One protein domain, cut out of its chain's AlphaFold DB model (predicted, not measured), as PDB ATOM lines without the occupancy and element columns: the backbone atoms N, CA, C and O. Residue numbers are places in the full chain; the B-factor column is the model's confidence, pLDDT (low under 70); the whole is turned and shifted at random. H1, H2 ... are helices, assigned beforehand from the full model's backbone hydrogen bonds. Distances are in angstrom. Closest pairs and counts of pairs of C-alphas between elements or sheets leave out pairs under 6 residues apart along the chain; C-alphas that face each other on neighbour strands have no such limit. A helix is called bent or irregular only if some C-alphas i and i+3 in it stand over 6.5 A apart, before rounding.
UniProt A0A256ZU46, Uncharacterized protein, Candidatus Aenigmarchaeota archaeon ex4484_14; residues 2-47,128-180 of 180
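Overview. This is residues 2 to 47 and 128 to 180 of the 180 residues of an uncharacterized protein of Candidatus Aenigmarchaeota archaeon ex4484_14 (UniProt A0A256ZU46). The longest helix, H3, makes an open V with H4, joined at a tight turn, and H2 crosses the later part of H4 on its far side from H3. H1, kinked, sticks out as an arm from the start of H2 with residues 2 to 12 and 14 to 20. The 99 printed residues hold four named helices, H1 to H4 in chain order, and no named strand; the class is all helix. The whole is loose, with a radius of gyration of the C-alphas of 17.9 A, and elongated, spanning 55 by 35 by 24 A.

Arrangement. Start at H3, residues 128 to 153, which forms a helical hairpin with H4, residues 156 to 179. They touch through residues 146 to 153 and 156 to 163 alone, closest at the C-alphas of Phe 150 and Ser 159, 5.1 A, at a shallow tilt of 32 degrees, opposite ways. Farther along, residues 168 to 178 of H4 touch residues 28 to 36 of H2, residues 23 to 43; their closest C-alphas, Ser 32 and Ala 175, are 5.3 A apart. These two stand at a steep tilt of 50 degrees, the same way. H2 and H3 are apart. H1, residues 2 to 21, meets H2 only through their link and is apart from H3 and H4. In H2, H3 and H4 every O i to N i+4 pair is within hydrogen-bond range; in H1, 14 of 16.

Along the chain. Find C-alpha 128 at (-50.001, 26.258, 32.073); H3 runs 37.8 A to C-alpha 153. H4 runs 34.1 A, ending at C-alpha 179 at (-26.544, 25.717, 29.367). H2 is 30.0 A long. H1 begins at (-6.996, 52.671, 7.555) and measures 24.6 A; it has a kink of 52 degrees near residue 15 and is irregular, C-alphas 16 and 19 being 8.5 A apart.

Size, cuts and confidence. The C-alphas farthest apart, those of Val 2 and Glu 128, are 56.1 A apart. Residues 48 to 127 are not printed, and C-alphas 47 and 128 are 14.4 A apart across that cut. The links H1 to H2 and H3 to H4 are tight. Mean pLDDT of the printed part is 87.6, with residues 2 to 5 under 70.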
ATOM      1  N   VAL A   2      -6.989  54.021   6.933       61.34
ATOM      2  CA  VAL A   2      -6.996  52.671   7.555       61.34
ATOM      3  C   VAL A   2      -8.334  51.911   7.433       61.34
ATOM      4  O   VAL A   2      -8.337  50.724   7.126       61.34
ATOM      5  N   TRP A   3      -9.473  52.599   7.578       54.56
ATOM      6  CA  TRP A   3     -10.819  51.998   7.497       54.56
ATOM      7  C   TRP A   3     -11.163  51.360   6.139       54.56
ATOM      8  O   TRP A   3     -11.930  50.404   6.076       54.56
ATOM      9  N   TRP A   4     -10.586  51.860   5.042       60.06
ATOM     10  CA  TRP A   4     -10.827  51.307   3.704       60.06
ATOM     11  C   TRP A   4     -10.034  50.019   3.456       60.06
ATOM     12  O   TRP A   4     -10.531  49.116   2.791       60.06
ATOM     13  N   GLN A   5      -8.827  49.904   4.019       67.31
ATOM     14  CA  GLN A   5      -7.991  48.706   3.892       67.31
ATOM     15  C   GLN A   5      -8.518  47.535   4.727       67.31
ATOM     16  O   GLN A   5      -8.521  46.408   4.239       67.31
ATOM     17  N   THR A   6      -9.004  47.785   5.947       72.56
ATOM     18  CA  THR A   6      -9.610  46.735   6.783       72.56
ATOM     19  C   THR A   6     -10.912  46.221   6.175       72.56
ATOM     20  O   THR A   6     -11.114  45.010   6.104       72.56
ATOM     21  N   SER A   7     -11.746  47.124   5.648       71.62
ATOM     22  CA  SER A   7     -12.958  46.773   4.902       71.62
ATOM     23  C   SER A   7     -12.642  45.885   3.693       71.62
ATOM     24  O   SER A   7     -13.187  44.787   3.582       71.62
ATOM     25  N   MET A   8     -11.689  46.287   2.841       71.88
ATOM     26  CA  MET A   8     -11.271  45.486   1.682       71.88
ATOM     27  C   MET A   8     -10.694  44.122   2.078       71.88
ATOM     28  O   MET A   8     -10.972  43.126   1.414       71.88
ATOM     29  N   PHE A   9      -9.915  44.054   3.160       75.44
ATOM     30  CA  PHE A   9      -9.344  42.804   3.662       75.44
ATOM     31  C   PHE A   9     -10.424  41.816   4.123       75.44
ATOM     32  O   PHE A   9     -10.409  40.655   3.707       75.44
ATOM     33  N   ILE A  10     -11.394  42.286   4.914       75.06
ATOM     34  CA  ILE A  10     -12.539  41.488   5.379       75.06
ATOM     35  C   ILE A  10     -13.357  40.996   4.181       75.06
ATOM     36  O   ILE A  10     -13.668  39.808   4.090       75.06
ATOM     37  N   TRP A  11     -13.636  41.882   3.222       73.69
ATOM     38  CA  TRP A  11     -14.394  41.556   2.013       73.69
ATOM     39  C   TRP A  11     -13.707  40.479   1.163       73.69
ATOM     40  O   TRP A  11     -14.352  39.548   0.677       73.69
ATOM     41  N   ASN A  12     -12.381  40.557   1.028       79.19
ATOM     42  CA  ASN A  12     -11.599  39.601   0.250       79.19
ATOM     43  C   ASN A  12     -11.552  38.214   0.922       79.19
ATOM     44  O   ASN A  12     -11.630  37.190   0.246       79.19
ATOM     45  N   ILE A  13     -11.489  38.167   2.257       75.56
ATOM     46  CA  ILE A  13     -11.583  36.923   3.039       75.56
ATOM     47  C   ILE A  13     -12.976  36.295   2.947       75.56
ATOM     48  O   ILE A  13     -13.079  35.087   2.706       75.56
ATOM     49  N   LEU A  14     -14.036  37.102   3.063       74.88
ATOM     50  CA  LEU A  14     -15.421  36.656   2.909       74.88
ATOM     51  C   LEU A  14     -15.646  36.047   1.525       74.88
ATOM     52  O   LEU A  14     -16.057  34.896   1.434       74.88
ATOM     53  N   ASN A  15     -15.287  36.746   0.446       76.25
ATOM     54  CA  ASN A  15     -15.494  36.228  -0.909       76.25
ATOM     55  C   ASN A  15     -14.640  35.004  -1.239       76.25
ATOM     56  O   ASN A  15     -15.083  34.120  -1.973       76.25
ATOM     57  N   LYS A  16     -13.425  34.914  -0.694       79.69
ATOM     58  CA  LYS A  16     -12.534  33.779  -0.955       79.69
ATOM     59  C   LYS A  16     -12.957  32.510  -0.208       79.69
ATOM     60  O   LYS A  16     -12.702  31.404  -0.688       79.69
ATOM     61  N   HIS A  17     -13.601  32.644   0.955       82.00
ATOM     62  CA  HIS A  17     -13.911  31.518   1.842       82.00
ATOM     63  C   HIS A  17     -15.379  31.424   2.291       82.00
ATOM     64  O   HIS A  17     -15.663  30.662   3.213       82.00
ATOM     65  N   TRP A  18     -16.325  32.094   1.621       77.19
ATOM     66  CA  TRP A  18     -17.745  32.138   2.018       77.19
ATOM     67  C   TRP A  18     -18.361  30.758   2.295       77.19
ATOM     68  O   TRP A  18     -19.039  30.579   3.304       77.19
ATOM     69  N   LYS A  19     -18.051  29.745   1.471       77.88
ATOM     70  CA  LYS A  19     -18.528  28.361   1.671       77.88
ATOM     71  C   LYS A  19     -18.022  27.741   2.976       77.88
ATOM     72  O   LYS A  19     -18.749  27.003   3.626       77.88
ATOM     73  N   LYS A  20     -16.773  28.037   3.353       80.69
ATOM     74  CA  LYS A  20     -16.170  27.567   4.611       80.69
ATOM     75  C   LYS A  20     -16.706  28.355   5.806       80.69
ATOM     76  O   LYS A  20     -16.884  27.776   6.868       80.69
ATOM     77  N   LEU A  21     -17.002  29.643   5.628       81.06
ATOM     78  CA  LEU A  21     -17.561  30.487   6.685       81.06
ATOM     79  C   LEU A  21     -18.993  30.070   7.050       81.06
ATOM     80  O   LEU A  21     -19.337  30.056   8.223       81.06
ATOM     81  N   MET A  22     -19.792  29.657   6.059       81.81
ATOM     82  CA  MET A  22     -21.161  29.164   6.259       81.81
ATOM     83  C   MET A  22     -21.218  27.824   7.010       81.81
ATOM     84  O   MET A  22     -22.234  27.496   7.611       81.81
ATOM     85  N   PHE A  23     -20.123  27.057   7.020       87.31
ATOM     86  CA  PHE A  23     -20.052  25.789   7.746       87.31
ATOM     87  C   PHE A  23     -20.089  25.984   9.269       87.31
ATOM     88  O   PHE A  23     -20.707  25.194   9.974       87.31
ATOM     89  N   ILE A  24     -19.478  27.058   9.775       89.12
ATOM     90  CA  ILE A  24     -19.400  27.361  11.211       89.12
ATOM     91  C   ILE A  24     -20.796  27.498  11.856       89.12
ATOM     92  O   ILE A  24     -21.069  26.745  12.791       89.12
ATOM     93  N   PRO A  25     -21.706  28.382  11.384       89.44
ATOM     94  CA  PRO A  25     -23.031  28.525  11.989       89.44
ATOM     95  C   PRO A  25     -23.871  27.249  11.870       89.44
ATOM     96  O   PRO A  25     -24.616  26.938  12.792       89.44
ATOM     97  N   ILE A  26     -23.708  26.463  10.800       91.31
ATOM     98  CA  ILE A  26     -24.412  25.180  10.644       91.31
ATOM     99  C   ILE A  26     -23.965  24.179  11.715       91.31
ATOM    100  O   ILE A  26     -24.803  23.522  12.327       91.31
ATOM    101  N   VAL A  27     -22.657  24.068  11.968       93.88
ATOM    102  CA  VAL A  27     -22.136  23.177  13.015       93.88
ATOM    103  C   VAL A  27     -22.628  23.610  14.393       93.88
ATOM    104  O   VAL A  27     -23.085  22.767  15.159       93.88
ATOM    105  N   ILE A  28     -22.592  24.911  14.696       93.62
ATOM    106  CA  ILE A  28     -23.095  25.443  15.972       93.62
ATOM    107  C   ILE A  28     -24.589  25.153  16.118       93.62
ATOM    108  O   ILE A  28     -25.013  24.669  17.161       93.62
ATOM    109  N   PHE A  29     -25.382  25.376  15.069       94.69
ATOM    110  CA  PHE A  29     -26.807  25.064  15.072       94.69
ATOM    111  C   PHE A  29     -27.074  23.580  15.356       94.69
ATOM    112  O   PHE A  29     -27.888  23.260  16.220       94.69
ATOM    113  N   LEU A  30     -26.356  22.666  14.692       95.50
ATOM    114  CA  LEU A  30     -26.502  21.224  14.921       95.50
ATOM    115  C   LEU A  30     -26.125  20.818  16.353       95.50
ATOM    116  O   LEU A  30     -26.826  20.005  16.955       95.50
ATOM    117  N   LEU A  31     -25.057  21.395  16.911       95.19
ATOM    118  CA  LEU A  31     -24.670  21.166  18.306       95.19
ATOM    119  C   LEU A  31     -25.734  21.690  19.277       95.19
ATOM    120  O   LEU A  31     -26.088  20.983  20.217       95.19
ATOM    121  N   SER A  32     -26.288  22.877  19.026       94.19
ATOM    122  CA  SER A  32     -27.361  23.469  19.832       94.19
ATOM    123  C   SER A  32     -28.633  22.625  19.814       94.19
ATOM    124  O   SER A  32     -29.203  22.350  20.868       94.19
ATOM    125  N   VAL A  33     -29.057  22.149  18.637       93.75
ATOM    126  CA  VAL A  33     -30.198  21.229  18.513       93.75
ATOM    127  C   VAL A  33     -29.925  19.934  19.277       93.75
ATOM    128  O   VAL A  33     -30.778  19.492  20.043       93.75
ATOM    129  N   GLY A  34     -28.735  19.347  19.113       93.00
ATOM    130  CA  GLY A  34     -28.336  18.136  19.832       93.00
ATOM    131  C   GLY A  34     -28.353  18.319  21.352       93.00
ATOM    132  O   GLY A  34     -28.910  17.484  22.060       93.00
ATOM    133  N   PHE A  35     -27.815  19.434  21.849       92.38
ATOM    134  CA  PHE A  35     -27.819  19.783  23.270       92.38
ATOM    135  C   PHE A  35     -29.243  19.894  23.830       92.38
ATOM    136  O   PHE A  35     -29.553  19.271  24.844       92.38
ATOM    137  N   LEU A  36     -30.135  20.612  23.142       90.19
ATOM    138  CA  LEU A  36     -31.532  20.743  23.561       90.19
ATOM    139  C   LEU A  36     -32.285  19.405  23.522       90.19
ATOM    140  O   LEU A  36     -33.102  19.132  24.405       90.19
ATOM    141  N   ALA A  37     -32.000  18.545  22.538       89.88
ATOM    142  CA  ALA A  37     -32.589  17.207  22.468       89.88
ATOM    143  C   ALA A  37     -32.159  16.341  23.663       89.88
ATOM    144  O   ALA A  37     -33.006  15.713  24.297       89.88
ATOM    145  N   LEU A  38     -30.865  16.352  24.007       89.12
ATOM    146  CA  LEU A  38     -30.350  15.652  25.187       89.12
ATOM    147  C   LEU A  38     -31.005  16.180  26.466       89.12
ATOM    148  O   LEU A  38     -31.499  15.385  27.263       89.12
ATOM    149  N   ASN A  39     -31.092  17.505  26.608       85.81
ATOM    150  CA  ASN A  39     -31.728  18.148  27.754       85.81
ATOM    151  C   ASN A  39     -33.201  17.735  27.912       85.81
ATOM    152  O   ASN A  39     -33.658  17.445  29.014       85.81
ATOM    153  N   THR A  40     -33.928  17.620  26.798       83.50
ATOM    154  CA  THR A  40     -35.335  17.194  26.792       83.50
ATOM    155  C   THR A  40     -35.502  15.756  27.288       83.50
ATOM    156  O   THR A  40     -36.443  15.473  28.025       83.50
ATOM    157  N   VAL A  41     -34.587  14.847  26.929       83.44
ATOM    158  CA  VAL A  41     -34.636  13.443  27.374       83.44
ATOM    159  C   VAL A  41     -34.274  13.310  28.852       83.44
ATOM    160  O   VAL A  41     -34.891  12.517  29.558       83.44
ATOM    161  N   THR A  42     -33.295  14.076  29.340       79.88
ATOM    162  CA  THR A  42     -32.829  13.967  30.731       79.88
ATOM    163  C   THR A  42     -33.684  14.752  31.721       79.88
ATOM    164  O   THR A  42     -33.944  14.258  32.813       79.88
ATOM    165  N   LYS A  43     -34.113  15.970  31.364       75.44
ATOM    166  CA  LYS A  43     -34.854  16.891  32.247       75.44
ATOM    167  C   LYS A  43     -36.364  16.919  31.973       75.44
ATOM    168  O   LYS A  43     -37.099  17.607  32.672       75.44
ATOM    169  N   GLY A  44     -36.841  16.227  30.936       74.88
ATOM    170  CA  GLY A  44     -38.259  16.202  30.548       74.88
ATOM    171  C   GLY A  44     -38.774  17.491  29.889       74.88
ATOM    172  O   GLY A  44     -39.939  17.564  29.505       74.88
ATOM    173  N   SER A  45     -37.931  18.516  29.735       74.56
ATOM    174  CA  SER A  45     -38.265  19.795  29.100       74.56
ATOM    175  C   SER A  45     -37.047  20.337  28.356       74.56
ATOM    176  O   SER A  45     -35.919  20.184  28.814       74.56
ATOM    177  N   PHE A  46     -37.268  20.986  27.211       76.19
ATOM    178  CA  PHE A  46     -36.191  21.598  26.425       76.19
ATOM    179  C   PHE A  46     -35.614  22.855  27.102       76.19
ATOM    180  O   PHE A  46     -34.459  23.194  26.861       76.19
ATOM    181  N   ILE A  47     -36.401  23.516  27.961       81.00
ATOM    182  CA  ILE A  47     -36.022  24.686  28.771       81.00
ATOM    183  C   ILE A  47     -36.532  24.490  30.203       81.00
ATOM    184  O   ILE A  47     -37.611  23.918  30.406       81.00
ATOM    185  N   GLU A 128     -49.849  27.139  33.235       89.69
ATOM    186  CA  GLU A 128     -50.001  26.258  32.073       89.69
ATOM    187  C   GLU A 128     -50.680  26.977  30.895       89.69
ATOM    188  O   GLU A 128     -50.225  26.876  29.752       89.69
ATOM    189  N   MET A 129     -51.723  27.774  31.164       93.19
ATOM    190  CA  MET A 129     -52.356  28.605  30.135       93.19
ATOM    191  C   MET A 129     -51.378  29.620  29.538       93.19
ATOM    192  O   MET A 129     -51.336  29.760  28.314       93.19
ATOM    193  N   PHE A 130     -50.578  30.307  30.360       92.19
ATOM    194  CA  PHE A 130     -49.565  31.241  29.862       92.19
ATOM    195  C   PHE A 130     -48.517  30.540  29.001       92.19
ATOM    196  O   PHE A 130     -48.187  31.035  27.922       92.19
ATOM    197  N   TRP A 131     -48.038  29.367  29.424       90.69
ATOM    198  CA  TRP A 131     -47.092  28.573  28.646       90.69
ATOM    199  C   TRP A 131     -47.668  28.181  27.282       90.69
ATOM    200  O   TRP A 131     -47.024  28.384  26.250       90.69
ATOM    201  N   HIS A 132     -48.912  27.698  27.254       92.31
ATOM    202  CA  HIS A 132     -49.572  27.314  26.009       92.31
ATOM    203  C   HIS A 132     -49.806  28.512  25.074       92.31
ATOM    204  O   HIS A 132     -49.541  28.440  23.871       92.31
ATOM    205  N   GLN A 133     -50.248  29.648  25.620       95.00
ATOM    206  CA  GLN A 133     -50.435  30.879  24.851       95.00
ATOM    207  C   GLN A 133     -49.115  31.404  24.284       95.00
ATOM    208  O   GLN A 133     -49.080  31.814  23.124       95.00
ATOM    209  N   ALA A 134     -48.025  31.351  25.054       92.81
ATOM    210  CA  ALA A 134     -46.705  31.766  24.592       92.81
ATOM    211  C   ALA A 134     -46.230  30.919  23.400       92.81
ATOM    212  O   ALA A 134     -45.756  31.465  22.402       92.81
ATOM    213  N   GLN A 135     -46.420  29.597  23.457       91.88
ATOM    214  CA  GLN A 135     -46.079  28.694  22.353       91.88
ATOM    215  C   GLN A 135     -46.872  29.020  21.081       91.88
ATOM    216  O   GLN A 135     -46.289  29.135  20.000       91.88
ATOM    217  N   LEU A 136     -48.189  29.217  21.208       95.88
ATOM    218  CA  LEU A 136     -49.038  29.598  20.079       95.88
ATOM    219  C   LEU A 136     -48.653  30.971  19.516       95.88
ATOM    220  O   LEU A 136     -48.551  31.124  18.301       95.88
ATOM    221  N   ALA A 137     -48.390  31.956  20.377       96.12
ATOM    222  CA  ALA A 137     -47.992  33.297  19.963       96.12
ATOM    223  C   ALA A 137     -46.683  33.279  19.161       96.12
ATOM    224  O   ALA A 137     -46.618  33.873  18.085       96.12
ATOM    225  N   ILE A 138     -45.667  32.548  19.635       93.25
ATOM    226  CA  ILE A 138     -44.392  32.374  18.924       93.25
ATOM    227  C   ILE A 138     -44.620  31.676  17.580       93.25
ATOM    228  O   ILE A 138     -44.098  32.127  16.559       93.25
ATOM    229  N   PHE A 139     -45.426  30.611  17.552       94.44
ATOM    230  CA  PHE A 139     -45.732  29.891  16.318       94.44
ATOM    231  C   PHE A 139     -46.391  30.802  15.273       94.44
ATOM    232  O   PHE A 139     -45.912  30.895  14.141       94.44
ATOM    233  N   PHE A 140     -47.443  31.535  15.650       96.81
ATOM    234  CA  PHE A 140     -48.110  32.468  14.741       96.81
ATOM    235  C   PHE A 140     -47.197  33.624  14.319       96.81
ATOM    236  O   PHE A 140     -47.219  34.004  13.148       96.81
ATOM    237  N   ALA A 141     -46.353  34.146  15.216       95.38
ATOM    238  CA  ALA A 141     -45.370  35.171  14.874       95.38
ATOM    239  C   ALA A 141     -44.391  34.683  13.791       95.38
ATOM    240  O   ALA A 141     -44.144  35.404  12.824       95.38
ATOM    241  N   PHE A 142     -43.896  33.444  13.895       92.00
ATOM    242  CA  PHE A 142     -43.023  32.847  12.880       92.00
ATOM    243  C   PHE A 142     -43.733  32.627  11.545       92.00
ATOM    244  O   PHE A 142     -43.165  32.942  10.499       92.00
ATOM    245  N   VAL A 143     -44.971  32.128  11.560       95.38
ATOM    246  CA  VAL A 143     -45.760  31.924  10.334       95.38
ATOM    247  C   VAL A 143     -46.018  33.255   9.627       95.38
ATOM    248  O   VAL A 143     -45.777  33.372   8.427       95.38
ATOM    249  N   LEU A 144     -46.456  34.281  10.360       96.56
ATOM    250  CA  LEU A 144     -46.706  35.607   9.794       96.56
ATOM    251  C   LEU A 144     -45.418  36.252   9.273       96.56
ATOM    252  O   LEU A 144     -45.415  36.797   8.170       96.56
ATOM    253  N   MET A 145     -44.310  36.139  10.011       95.00
ATOM    254  CA  MET A 145     -43.000  36.615   9.562       95.00
ATOM    255  C   MET A 145     -42.560  35.909   8.272       95.00
ATOM    256  O   MET A 145     -42.161  36.580   7.320       95.00
ATOM    257  N   ALA A 146     -42.716  34.585   8.184       94.50
ATOM    258  CA  ALA A 146     -42.398  33.823   6.980       94.50
ATOM    259  C   ALA A 146     -43.242  34.263   5.772       94.50
ATOM    260  O   ALA A 146     -42.704  34.402   4.672       94.50
ATOM    261  N   ILE A 147     -44.537  34.547   5.969       96.38
ATOM    262  CA  ILE A 147     -45.418  35.081   4.919       96.38
ATOM    263  C   ILE A 147     -44.928  36.454   4.451       96.38
ATOM    264  O   ILE A 147     -44.790  36.674   3.248       96.38
ATOM    265  N   VAL A 148     -44.625  37.371   5.376       96.69
ATOM    266  CA  VAL A 148     -44.120  38.714   5.043       96.69
ATOM    267  C   VAL A 148     -42.827  38.616   4.234       96.69
ATOM    268  O   VAL A 148     -42.718  39.212   3.163       96.69
ATOM    269  N   VAL A 149     -41.870  37.808   4.691       96.12
ATOM    270  CA  VAL A 149     -40.594  37.583   4.000       96.12
ATOM    271  C   VAL A 149     -40.818  36.963   2.615       96.12
ATOM    272  O   VAL A 149     -40.216  37.406   1.635       96.12
ATOM    273  N   PHE A 150     -41.714  35.983   2.494       96.38
ATOM    274  CA  PHE A 150     -42.062  35.385   1.207       96.38
ATOM    275  C   PHE A 150     -42.652  36.408   0.229       96.38
ATOM    276  O   PHE A 150     -42.234  36.451  -0.928       96.38
ATOM    277  N   VAL A 151     -43.563  37.273   0.685       96.75
ATOM    278  CA  VAL A 151     -44.168  38.331  -0.144       96.75
ATOM    279  C   VAL A 151     -43.124  39.345  -0.616       96.75
ATOM    280  O   VAL A 151     -43.190  39.791  -1.764       96.75
ATOM    281  N   LEU A 152     -42.147  39.683   0.230       95.88
ATOM    282  CA  LEU A 152     -41.071  40.617  -0.113       95.88
ATOM    283  C   LEU A 152     -40.133  40.053  -1.184       95.88
ATOM    284  O   LEU A 152     -39.841  40.732  -2.166       95.88
ATOM    285  N   PHE A 153     -39.676  38.809  -1.019       95.31
ATOM    286  CA  PHE A 153     -38.722  38.204  -1.952       95.31
ATOM    287  C   PHE A 153     -39.377  37.565  -3.180       95.31
ATOM    288  O   PHE A 153     -38.697  37.351  -4.183       95.31
ATOM    289  N   ARG A 154     -40.672  37.226  -3.106       95.25
ATOM    290  CA  ARG A 154     -41.450  36.533  -4.154       95.25
ATOM    291  C   ARG A 154     -40.771  35.271  -4.693       95.25
ATOM    292  O   ARG A 154     -40.974  34.877  -5.838       95.25
ATOM    293  N   SER A 155     -39.931  34.647  -3.877       94.44
ATOM    294  CA  SER A 155     -39.145  33.478  -4.245       94.44
ATOM    295  C   SER A 155     -38.903  32.623  -3.010       94.44
ATOM    296  O   SER A 155     -38.549  33.133  -1.944       94.44
ATOM    297  N   LEU A 156     -39.103  31.312  -3.155       92.56
ATOM    298  CA  LEU A 156     -39.026  30.346  -2.056       92.56
ATOM    299  C   LEU A 156     -37.602  30.180  -1.517       92.56
ATOM    300  O   LEU A 156     -37.408  29.994  -0.320       92.56
ATOM    301  N   VAL A 157     -36.594  30.270  -2.384       94.25
ATOM    302  CA  VAL A 157     -35.191  30.059  -1.999       94.25
ATOM    303  C   VAL A 157     -34.682  31.149  -1.039       94.25
ATOM    304  O   VAL A 157     -34.281  30.808   0.070       94.25
ATOM    305  N   PRO A 158     -34.721  32.454  -1.378       91.75
ATOM    306  CA  PRO A 158     -34.273  33.503  -0.462       91.75
ATOM    307  C   PRO A 158     -35.161  33.627   0.782       91.75
ATOM    308  O   PRO A 158     -34.646  33.882   1.865       91.75
ATOM    309  N   SER A 159     -36.475  33.408   0.666       95.19
ATOM    310  CA  SER A 159     -37.375  33.496   1.823       95.19
ATOM    311  C   SER A 159     -37.143  32.379   2.839       95.19
ATOM    312  O   SER A 159     -37.011  32.661   4.028       95.19
ATOM    313  N   SER A 160     -37.008  31.127   2.390       92.75
ATOM    314  CA  SER A 160     -36.672  30.009   3.280       92.75
ATOM    315  C   SER A 160     -35.302  30.182   3.930       92.75
ATOM    316  O   SER A 160     -35.174  29.911   5.119       92.75
ATOM    317  N   ALA A 161     -34.300  30.700   3.208       92.75
ATOM    318  CA  ALA A 161     -32.982  30.976   3.778       92.75
ATOM    319  C   ALA A 161     -33.049  31.975   4.949       92.75
ATOM    320  O   ALA A 161     -32.424  31.749   5.982       92.75
ATOM    321  N   VAL A 162     -33.842  33.045   4.815       93.81
ATOM    322  CA  VAL A 162     -34.039  34.044   5.881       93.81
ATOM    323  C   VAL A 162     -34.774  33.443   7.081       93.81
ATOM    324  O   VAL A 162     -34.352  33.640   8.218       93.81
ATOM    325  N   VAL A 163     -35.840  32.676   6.844       94.31
ATOM    326  CA  VAL A 163     -36.602  32.032   7.928       94.31
ATOM    327  C   VAL A 163     -35.742  31.001   8.666       94.31
ATOM    328  O   VAL A 163     -35.739  30.980   9.892       94.31
ATOM    329  N   LEU A 164     -34.965  30.187   7.944       92.88
ATOM    330  CA  LEU A 164     -34.048  29.213   8.543       92.88
ATOM    331  C   LEU A 164     -32.947  29.884   9.368       92.88
ATOM    332  O   LEU A 164     -32.607  29.379  10.435       92.88
ATOM    333  N   ALA A 165     -32.420  31.025   8.914       93.56
ATOM    334  CA  ALA A 165     -31.462  31.803   9.694       93.56
ATOM    335  C   ALA A 165     -32.084  32.286  11.016       93.56
ATOM    336  O   ALA A 165     -31.514  32.058  12.078       93.56
ATOM    337  N   ALA A 166     -33.299  32.840  10.969       94.12
ATOM    338  CA  ALA A 166     -34.008  33.285  12.170       94.12
ATOM    339  C   ALA A 166     -34.305  32.134  13.154       94.12
ATOM    340  O   ALA A 166     -34.140  32.288  14.363       94.12
ATOM    341  N   VAL A 167     -34.708  30.963  12.646       94.00
ATOM    342  CA  VAL A 167     -34.913  29.757  13.469       94.00
ATOM    343  C   VAL A 167     -33.597  29.290  14.096       94.00
ATOM    344  O   VAL A 167     -33.572  28.912  15.270       94.00
ATOM    345  N   SER A 168     -32.499  29.334  13.338       95.06
ATOM    346  CA  SER A 168     -31.169  28.979  13.830       95.06
ATOM    347  C   SER A 168     -30.738  29.881  14.985       95.06
ATOM    348  O   SER A 168     -30.373  29.373  16.045       95.06
ATOM    349  N   ASP A 169     -30.845  31.199  14.822       94.62
ATOM    350  CA  ASP A 169     -30.448  32.176  15.843       94.62
ATOM    351  C   ASP A 169     -31.259  32.016  17.135       94.62
ATOM    352  O   ASP A 169     -30.697  32.002  18.236       94.62
ATOM    353  N   MET A 170     -32.575  31.804  17.014       93.94
ATOM    354  CA  MET A 170     -33.437  31.523  18.165       93.94
ATOM    355  C   MET A 170     -33.013  30.235  18.884       93.94
ATOM    356  O   MET A 170     -32.866  30.227  20.106       93.94
ATOM    357  N   THR A 171     -32.782  29.153  18.138       93.69
ATOM    358  CA  THR A 171     -32.422  27.842  18.704       93.69
ATOM    359  C   THR A 171     -31.081  27.890  19.432       93.69
ATOM    360  O   THR A 171     -30.953  27.356  20.532       93.69
ATOM    361  N   ILE A 172     -30.083  28.560  18.847       94.25
ATOM    362  CA  ILE A 172     -28.765  28.734  19.466       94.25
ATOM    363  C   ILE A 172     -28.885  29.553  20.756       94.25
ATOM    364  O   ILE A 172     -28.310  29.173  21.772       94.25
ATOM    365  N   THR A 173     -29.675  30.630  20.744       93.50
ATOM    366  CA  THR A 173     -29.906  31.463  21.934       93.50
ATOM    367  C   THR A 173     -30.534  30.651  23.066       93.50
ATOM    368  O   THR A 173     -30.063  30.699  24.199       93.50
ATOM    369  N   VAL A 174     -31.554  29.847  22.756       91.81
ATOM    370  CA  VAL A 174     -32.206  28.960  23.728       91.81
ATOM    371  C   VAL A 174     -31.241  27.905  24.271       91.81
ATOM    372  O   VAL A 174     -31.222  27.664  25.475       91.81
ATOM    373  N   ALA A 175     -30.410  27.305  23.416       91.88
ATOM    374  CA  ALA A 175     -29.411  26.330  23.847       91.88
ATOM    375  C   ALA A 175     -28.399  26.934  24.826       91.88
ATOM    376  O   ALA A 175     -28.108  26.324  25.850       91.88
ATOM    377  N   ILE A 176     -27.913  28.148  24.551       91.38
ATOM    378  CA  ILE A 176     -26.986  28.853  25.445       91.38
ATOM    379  C   ILE A 176     -27.672  29.194  26.773       91.38
ATOM    380  O   ILE A 176     -27.099  28.940  27.826       91.38
ATOM    381  N   MET A 177     -28.908  29.703  26.742       89.50
ATOM    382  CA  MET A 177     -29.664  29.995  27.969       89.50
ATOM    383  C   MET A 177     -29.931  28.748  28.811       89.50
ATOM    384  O   MET A 177     -29.975  28.849  30.024       89.50
ATOM    385  N   SER A 178     -30.114  27.585  28.185       86.56
ATOM    386  CA  SER A 178     -30.312  26.322  28.901       86.56
ATOM    387  C   SER A 178     -29.007  25.687  29.394       86.56
ATOM    388  O   SER A 178     -29.055  24.703  30.137       86.56
ATOM    389  N   PHE A 179     -27.858  26.166  28.919       82.12
ATOM    390  CA  PHE A 179     -26.544  25.717  29.367       82.12
ATOM    391  C   PHE A 179     -26.071  26.473  30.615       82.12
ATOM    392  O   PHE A 179     -25.354  25.891  31.428       82.12
ATOM    393  N   CYS A 180     -26.445  27.750  30.735       72.06
ATOM    394  CA  CYS A 180     -26.143  28.612  31.878       72.06
ATOM    395  C   CYS A 180     -27.137  28.424  33.026       72.06
ATOM    396  O   CYS A 180     -26.663  28.466  34.181       72.06
TER     397      CYS A 180